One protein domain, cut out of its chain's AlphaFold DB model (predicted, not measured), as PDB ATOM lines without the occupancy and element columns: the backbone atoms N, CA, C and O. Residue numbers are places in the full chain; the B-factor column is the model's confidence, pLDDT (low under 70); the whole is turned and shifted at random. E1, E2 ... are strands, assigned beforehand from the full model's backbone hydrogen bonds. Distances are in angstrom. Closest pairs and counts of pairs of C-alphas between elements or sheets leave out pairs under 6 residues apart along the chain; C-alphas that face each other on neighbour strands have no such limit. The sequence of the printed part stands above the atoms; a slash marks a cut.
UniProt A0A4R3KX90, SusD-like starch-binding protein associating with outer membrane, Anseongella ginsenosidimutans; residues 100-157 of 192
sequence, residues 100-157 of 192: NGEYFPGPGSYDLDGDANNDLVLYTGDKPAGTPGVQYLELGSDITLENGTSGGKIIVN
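Overview. This is residues 100 to 157 of the 192 residues of the protein "SusD-like starch-binding protein associating with outer membrane" of Anseongella ginsenosidimutans (UniProt A0A4R3KX90). With little regular structure, this small, loop-rich body has two separate patches of strands: a three-stranded sheet, E2, E3 and E4, and a two-stranded ribbon, E1 and E5, at one end. The 58 printed residues, 21 of them in five named strands, E1 to E5, are all strand in class, with no named helix. The mixed sheet runs E2, E3, E4. The whole is compact, radius of gyration of the C-alphas 11.0 A, spanning 27 by 26 by 19 A.

Arrangement. Start at E1, residues 100 to 104, antiparallel to E5, residues 152 to 156; N 101 and O 154 are 2.8 A apart. E2, residues 108 to 110, forms a hairpin with E3, residues 120 to 123; look at N 110 and O 120, 2.8 A. E4, residues 135 to 138, is parallel to E3, with N 121 and O 135 at 2.8 A. E1 and E3 are apart.

Along the chain. Find C-alpha 100 at (145.202, 144.324, 170.785); E1 runs 11.6 A. E2 spans 6.5 A, E3 9.7 A and E4 10.2 A. E5 runs 12.2 A to C-alpha 156 at (147.159, 141.218, 166.229).

Size, cuts and confidence. The farthest C-alphas, Ala 116 and Asn 157, are 30.2 A apart. The links E3 to E4 and E4 to E5 are long. The printed part has no cut, and no printed residue is under 70 in pLDDT.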
ATOM      1  N   ASN A 100     144.435 144.822 169.659       94.12
ATOM      2  CA  ASN A 100     145.202 144.324 170.785       94.12
ATOM      3  C   ASN A 100     144.474 143.135 171.407       94.12
ATOM      4  O   ASN A 100     143.246 143.162 171.521       94.12
ATOM      5  N   GLY A 101     145.233 142.117 171.793       94.56
ATOM      6  CA  GLY A 101     144.753 140.994 172.587       94.56
ATOM      7  C   GLY A 101     145.117 141.139 174.063       94.56
ATOM      8  O   GLY A 101     145.323 142.247 174.566       94.56
ATOM      9  N   GLU A 102     145.195 139.990 174.729       94.75
ATOM     10  CA  GLU A 102     145.522 139.863 176.149       94.75
ATOM     11  C   GLU A 102     146.911 140.433 176.482       94.75
ATOM     12  O   GLU A 102     147.794 140.507 175.619       94.75
ATOM     13  N   TYR A 103     147.097 140.865 177.730       96.75
ATOM     14  CA  TYR A 103     148.387 141.341 178.221       96.75
ATOM     15  C   TYR A 103     149.209 140.192 178.808       96.75
ATOM     16  O   TYR A 103     148.731 139.460 179.669       96.75
ATOM     17  N   PHE A 104     150.486 140.116 178.435       97.31
ATOM     18  CA  PHE A 104     151.452 139.208 179.051       97.31
ATOM     19  C   PHE A 104     152.668 139.980 179.566       97.31
ATOM     20  O   PHE A 104     153.158 140.872 178.876       97.31
ATOM     21  N   PRO A 105     153.206 139.655 180.754       97.06
ATOM     22  CA  PRO A 105     154.388 140.328 181.288       97.06
ATOM     23  C   PRO A 105     155.695 139.971 180.557       97.06
ATOM     24  O   PRO A 105     156.694 140.650 180.774       97.06
ATOM     25  N   GLY A 106     155.716 138.945 179.700       96.62
ATOM     26  CA  GLY A 106     156.903 138.532 178.947       96.62
ATOM     27  C   GLY A 106     156.821 137.069 178.491       96.62
ATOM     28  O   GLY A 106     155.721 136.537 178.366       96.62
ATOM     29  N   PRO A 107     157.959 136.406 178.225       96.44
ATOM     30  CA  PRO A 107     158.024 134.954 178.109       96.44
ATOM     31  C   PRO A 107     157.700 134.290 179.455       96.44
ATOM     32  O   PRO A 107     158.115 134.773 180.510       96.44
ATOM     33  N   GLY A 108     156.996 133.163 179.424       96.06
ATOM     34  CA  GLY A 108     156.586 132.453 180.630       96.06
ATOM     35  C   GLY A 108     155.472 131.448 180.382       96.06
ATOM     36  O   GLY A 108     154.968 131.323 179.266       96.06
ATOM     37  N   SER A 109     155.098 130.741 181.444       96.25
ATOM     38  CA  SER A 109     153.941 129.850 181.466       96.25
ATOM     39  C   SER A 109     152.771 130.550 182.152       96.25
ATOM     40  O   SER A 109     152.966 131.213 183.174       96.25
ATOM     41  N   TYR A 110     151.583 130.414 181.578       96.50
ATOM     42  CA  TYR A 110     150.381 131.130 181.973       96.50
ATOM     43  C   TYR A 110     149.213 130.164 182.123       96.50
ATOM     44  O   TYR A 110     148.891 129.424 181.195       96.50
ATOM     45  N   ASP A 111     148.600 130.223 183.298       96.12
ATOM     46  CA  ASP A 111     147.298 129.655 183.634       96.12
ATOM     47  C   ASP A 111     146.237 130.719 183.307       96.12
ATOM     48  O   ASP A 111     146.237 131.805 183.898       96.12
ATOM     49  N   LEU A 112     145.434 130.466 182.274       94.31
ATOM     50  CA  LEU A 112     144.469 131.418 181.727       94.31
ATOM     51  C   LEU A 112     143.060 131.195 182.283       94.31
ATOM     52  O   LEU A 112     142.257 132.133 182.250       94.31
ATOM     53  N   ASP A 113     142.752 129.998 182.785       93.69
ATOM     54  CA  ASP A 113     141.436 129.654 183.330       93.69
ATOM     55  C   ASP A 113     141.398 129.500 184.866       93.69
ATOM     56  O   ASP A 113     140.316 129.502 185.463       93.69
ATOM     57  N   GLY A 114     142.561 129.503 185.517       93.81
ATOM     58  CA  GLY A 114     142.736 129.454 186.964       93.81
ATOM     59  C   GLY A 114     142.696 128.044 187.555       93.81
ATOM     60  O   GLY A 114     142.439 127.914 188.759       93.81
ATOM     61  N   ASP A 115     142.891 126.995 186.754       95.25
ATOM     62  CA  ASP A 115     142.833 125.597 187.196       95.25
ATOM     63  C   ASP A 115     144.149 125.058 187.805       95.25
ATOM     64  O   ASP A 115     144.218 123.892 188.213       95.25
ATOM     65  N   ALA A 116     145.164 125.921 187.943       93.88
ATOM     66  CA  ALA A 116     146.525 125.630 188.398       93.88
ATOM     67  C   ALA A 116     147.392 124.809 187.424       93.88
ATOM     68  O   ALA A 116     148.517 124.431 187.776       93.88
ATOM     69  N   ASN A 117     146.920 124.570 186.201       93.94
ATOM     70  CA  ASN A 117     147.706 124.064 185.085       93.94
ATOM     71  C   ASN A 117     148.040 125.215 184.125       93.94
ATOM     72  O   ASN A 117     147.374 126.238 184.071       93.94
ATOM     73  N   ASN A 118     149.136 125.082 183.375       95.12
ATOM     74  CA  ASN A 118     149.471 126.096 182.374       95.12
ATOM     75  C   ASN A 118     148.698 125.812 181.088       95.12
ATOM     76  O   ASN A 118     148.851 124.727 180.538       95.12
ATOM     77  N   ASP A 119     147.993 126.802 180.556       96.06
ATOM     78  CA  ASP A 119     147.323 126.722 179.253       96.06
ATOM     79  C   ASP A 119     148.228 127.184 178.115       96.06
ATOM     80  O   ASP A 119     148.138 126.704 176.984       96.06
ATOM     81  N   LEU A 120     149.113 128.136 178.412       96.44
ATOM     82  CA  LEU A 120     149.931 128.815 177.422       96.44
ATOM     83  C   LEU A 120     151.373 128.953 177.899       96.44
ATOM     84  O   LEU A 120     151.642 129.348 179.029       96.44
ATOM     85  N   VAL A 121     152.316 128.699 177.002       97.38
ATOM     86  CA  VAL A 121     153.738 128.970 177.193       97.38
ATOM     87  C   VAL A 121     154.220 129.888 176.078       97.38
ATOM     88  O   VAL A 121     154.221 129.518 174.902       97.38
ATOM     89  N   LEU A 122     154.662 131.081 176.467       97.38
ATOM     90  CA  LEU A 122     155.354 132.029 175.601       97.38
ATOM     91  C   LEU A 122     156.856 131.813 175.736       97.38
ATOM     92  O   LEU A 122     157.402 131.929 176.835       97.38
ATOM     93  N   TYR A 123     157.532 131.509 174.632       96.50
ATOM     94  CA  TYR A 123     158.959 131.191 174.647       96.50
ATOM     95  C   TYR A 123     159.741 131.945 173.568       96.50
ATOM     96  O   TYR A 123     159.176 132.523 172.642       96.50
ATOM     97  N   THR A 124     161.063 131.943 173.720       95.88
ATOM     98  CA  THR A 124     162.031 132.449 172.740       95.88
ATOM     99  C   THR A 124     163.102 131.391 172.516       95.88
ATOM    100  O   THR A 124     163.571 130.806 173.495       95.88
ATOM    101  N   GLY A 125     163.546 131.205 171.274       92.81
ATOM    102  CA  GLY A 125     164.576 130.220 170.953       92.81
ATOM    103  C   GLY A 125     164.010 128.804 170.909       92.81
ATOM    104  O   GLY A 125     162.937 128.583 170.353       92.81
ATOM    105  N   ASP A 126     164.731 127.838 171.477       93.38
ATOM    106  CA  ASP A 126     164.356 126.429 171.357       93.38
ATOM    107  C   ASP A 126     163.005 126.130 172.016       93.38
ATOM    108  O   ASP A 126     162.745 126.487 173.170       93.38
ATOM    109  N   LYS A 127     162.150 125.417 171.276       93.31
ATOM    110  CA  LYS A 127     160.827 125.022 171.752       93.31
ATOM    111  C   LYS A 127     160.933 124.122 172.994       93.31
ATOM    112  O   LYS A 127     161.563 123.063 172.915       93.31
ATOM    113  N   PRO A 128     160.273 124.475 174.116       92.25
ATOM    114  CA  PRO A 128     160.233 123.629 175.304       92.25
ATOM    115  C   PRO A 128     159.554 122.277 175.048       92.25
ATOM    116  O   PRO A 128     158.753 122.122 174.123       92.25
ATOM    117  N   ALA A 129     159.829 121.296 175.913       91.94
ATOM    118  CA  ALA A 129     159.129 120.014 175.882       91.94
ATOM    119  C   ALA A 129     157.615 120.226 176.059       91.94
ATOM    120  O   ALA A 129     157.176 120.922 176.976       91.94
ATOM    121  N   GLY A 130     156.835 119.632 175.155       89.19
ATOM    122  CA  GLY A 130     155.389 119.807 175.107       89.19
ATOM    123  C   GLY A 130     154.664 118.995 176.176       89.19
ATOM    124  O   GLY A 130     154.821 117.776 176.242       89.19
ATOM    125  N   THR A 131     153.816 119.660 176.950       92.31
ATOM    126  CA  THR A 131     152.807 119.037 177.807       92.31
ATOM    127  C   THR A 131     151.480 118.980 177.038       92.31
ATOM    128  O   THR A 131     151.092 119.985 176.435       92.31
ATOM    129  N   PRO A 132     150.768 117.836 177.008       92.06
ATOM    130  CA  PRO A 132     149.455 117.752 176.371       92.06
ATOM    131  C   PRO A 132     148.484 118.795 176.934       92.06
ATOM    132  O   PRO A 132     148.399 118.957 178.146       92.06
ATOM    133  N   GLY A 133     147.751 119.480 176.056       90.25
ATOM    134  CA  GLY A 133     146.794 120.526 176.439       90.25
ATOM    135  C   GLY A 133     147.381 121.937 176.525       90.25
ATOM    136  O   GLY A 133     146.616 122.888 176.480       90.25
ATOM    137  N   VAL A 134     148.710 122.086 176.542       96.12
ATOM    138  CA  VAL A 134     149.376 123.394 176.639       96.12
ATOM    139  C   VAL A 134     149.719 123.928 175.248       96.12
ATOM    140  O   VAL A 134     150.338 123.235 174.433       96.12
ATOM    141  N   GLN A 135     149.344 125.172 174.967       95.88
ATOM    142  CA  GLN A 135     149.729 125.876 173.751       95.88
ATOM    143  C   GLN A 135     151.128 126.481 173.914       95.88
ATOM    144  O   GLN A 135     151.432 127.111 174.918       95.88
ATOM    145  N   TYR A 136     151.987 126.325 172.909       96.69
ATOM    146  CA  TYR A 136     153.333 126.902 172.901       96.69
ATOM    147  C   TYR A 136     153.432 127.884 171.745       96.69
ATOM    148  O   TYR A 136     153.263 127.465 170.600       96.69
ATOM    149  N   LEU A 137     153.710 129.152 172.041       96.31
ATOM    150  CA  LEU A 137     153.840 130.213 171.043       96.31
ATOM    151  C   LEU A 137     155.218 130.864 171.135       96.31
ATOM    152  O   LEU A 137     155.619 131.353 172.196       96.31
ATOM    153  N   GLU A 138     155.938 130.874 170.017       96.12
ATOM    154  CA  GLU A 138     157.225 131.554 169.916       96.12
ATOM    155  C   GLU A 138     157.026 133.064 169.726       96.12
ATOM    156  O   GLU A 138     156.355 133.515 168.789       96.12
ATOM    157  N   LEU A 139     157.642 133.864 170.599       94.69
ATOM    158  CA  LEU A 139     157.628 135.320 170.492       94.69
ATOM    159  C   LEU A 139     158.395 135.790 169.253       94.69
ATOM    160  O   LEU A 139     159.558 135.451 169.055       94.69
ATOM    161  N   GLY A 140     157.748 136.631 168.448       89.19
ATOM    162  CA  GLY A 140     158.282 137.159 167.193       89.19
ATOM    163  C   GLY A 140     158.001 136.286 165.966       89.19
ATOM    164  O   GLY A 140     158.187 136.769 164.851       89.19
ATOM    165  N   SER A 141     157.508 135.056 166.154       92.50
ATOM    166  CA  SER A 141     157.046 134.177 165.071       92.50
ATOM    167  C   SER A 141     155.538 133.941 165.165       92.50
ATOM    168  O   SER A 141     154.776 134.453 164.346       92.50
ATOM    169  N   ASP A 142     155.093 133.231 166.204       93.94
ATOM    170  CA  ASP A 142     153.688 132.837 166.359       93.94
ATOM    171  C   ASP A 142     152.851 133.940 167.020       93.94
ATOM    172  O   ASP A 142     151.646 134.057 166.794       93.94
ATOM    173  N   ILE A 143     153.492 134.754 167.861       95.19
ATOM    174  CA  ILE A 143     152.852 135.801 168.657       95.19
ATOM    175  C   ILE A 143     153.773 137.010 168.795       95.19
ATOM    176  O   ILE A 143     154.988 136.886 168.917       95.19
ATOM    177  N   THR A 144     153.200 138.210 168.779       95.94
ATOM    178  CA  THR A 144     153.942 139.466 168.949       95.94
ATOM    179  C   THR A 144     153.360 140.242 170.120       95.94
ATOM    180  O   THR A 144     152.154 140.484 170.156       95.94
ATOM    181  N   LEU A 145     154.214 140.641 171.064       96.50
ATOM    182  CA  LEU A 145     153.852 141.519 172.178       96.50
ATOM    183  C   LEU A 145     154.353 142.939 171.921       96.50
ATOM    184  O   LEU A 145     155.391 143.127 171.288       96.50
ATOM    185  N   GLU A 146     153.634 143.924 172.460       95.00
ATOM    186  CA  GLU A 146     153.913 145.358 172.297       95.00
ATOM    187  C   GLU A 146     155.370 145.751 172.582       95.00
ATOM    188  O   GLU A 146     155.947 146.523 171.820       95.00
ATOM    189  N   ASN A 147     155.990 145.171 173.617       95.62
ATOM    190  CA  ASN A 147     157.383 145.436 173.992       95.62
ATOM    191  C   ASN A 147     158.273 144.187 173.864       95.62
ATOM    192  O   ASN A 147     159.267 144.042 174.581       95.62
ATOM    193  N   GLY A 148     157.918 143.253 172.974       93.81
ATOM    194  CA  GLY A 148     158.669 142.014 172.761       93.81
ATOM    195  C   GLY A 148     158.811 141.189 174.044       93.81
ATOM    196  O   GLY A 148     157.825 140.878 174.711       93.81
ATOM    197  N   THR A 149     160.044 140.845 174.423       95.62
ATOM    198  CA  THR A 149     160.321 140.063 175.643       95.62
ATOM    199  C   THR A 149     160.041 140.823 176.939       95.62
ATOM    200  O   THR A 149     159.968 140.203 177.994       95.62
ATOM    201  N   SER A 150     159.873 142.147 176.887       96.44
ATOM    202  CA  SER A 150     159.464 142.957 178.042       96.44
ATOM    203  C   SER A 150     157.949 142.951 178.278       96.44
ATOM    204  O   SER A 150     157.465 143.686 179.138       96.44
ATOM    205  N   GLY A 151     157.198 142.141 177.526       95.94
ATOM    206  CA  GLY A 151     155.762 141.981 177.696       95.94
ATOM    207  C   GLY A 151     154.938 143.063 177.006       95.94
ATOM    208  O   GLY A 151     155.406 143.786 176.126       95.94
ATOM    209  N   GLY A 152     153.674 143.177 177.396       97.06
ATOM    210  CA  GLY A 152     152.699 144.062 176.776       97.06
ATOM    211  C   GLY A 152     151.487 143.309 176.250       97.06
ATOM    212  O   GLY A 152     151.326 142.106 176.453       97.06
ATOM    213  N   LYS A 153     150.613 144.041 175.562       97.12
ATOM    214  CA  LYS A 153     149.449 143.449 174.893       97.12
ATOM    215  C   LYS A 153     149.901 142.683 173.657       97.12
ATOM    216  O   LYS A 153     150.851 143.098 172.990       97.12
ATOM    217  N   ILE A 154     149.187 141.614 173.314       96.56
ATOM    218  CA  ILE A 154     149.330 140.983 172.000       96.56
ATOM    219  C   ILE A 154     148.985 142.010 170.925       96.56
ATOM    220  O   ILE A 154     147.910 142.606 170.976       96.56
ATOM    221  N   ILE A 155     149.850 142.168 169.928       95.00
ATOM    222  CA  ILE A 155     149.539 142.909 168.707       95.00
ATOM    223  C   ILE A 155     149.027 141.909 167.671       95.00
ATOM    224  O   ILE A 155     149.756 141.021 167.232       95.00
ATOM    225  N   VAL A 156     147.770 142.060 167.260       93.38
ATOM    226  CA  VAL A 156     147.159 141.218 166.229       93.38
ATOM    227  C   VAL A 156     147.483 141.785 164.851       93.38
ATOM    228  O   VAL A 156     147.286 142.974 164.594       93.38
ATOM    229  N   ASN A 157     147.925 140.908 163.948       91.44
ATOM    230  CA  ASN A 157     148.339 141.246 162.585       91.44
ATOM    231  C   ASN A 157     149.359 142.403 162.541       91.44
ATOM    232  O   ASN A 157     149.117 143.398 161.852       91.44
TER     233      ASN A 157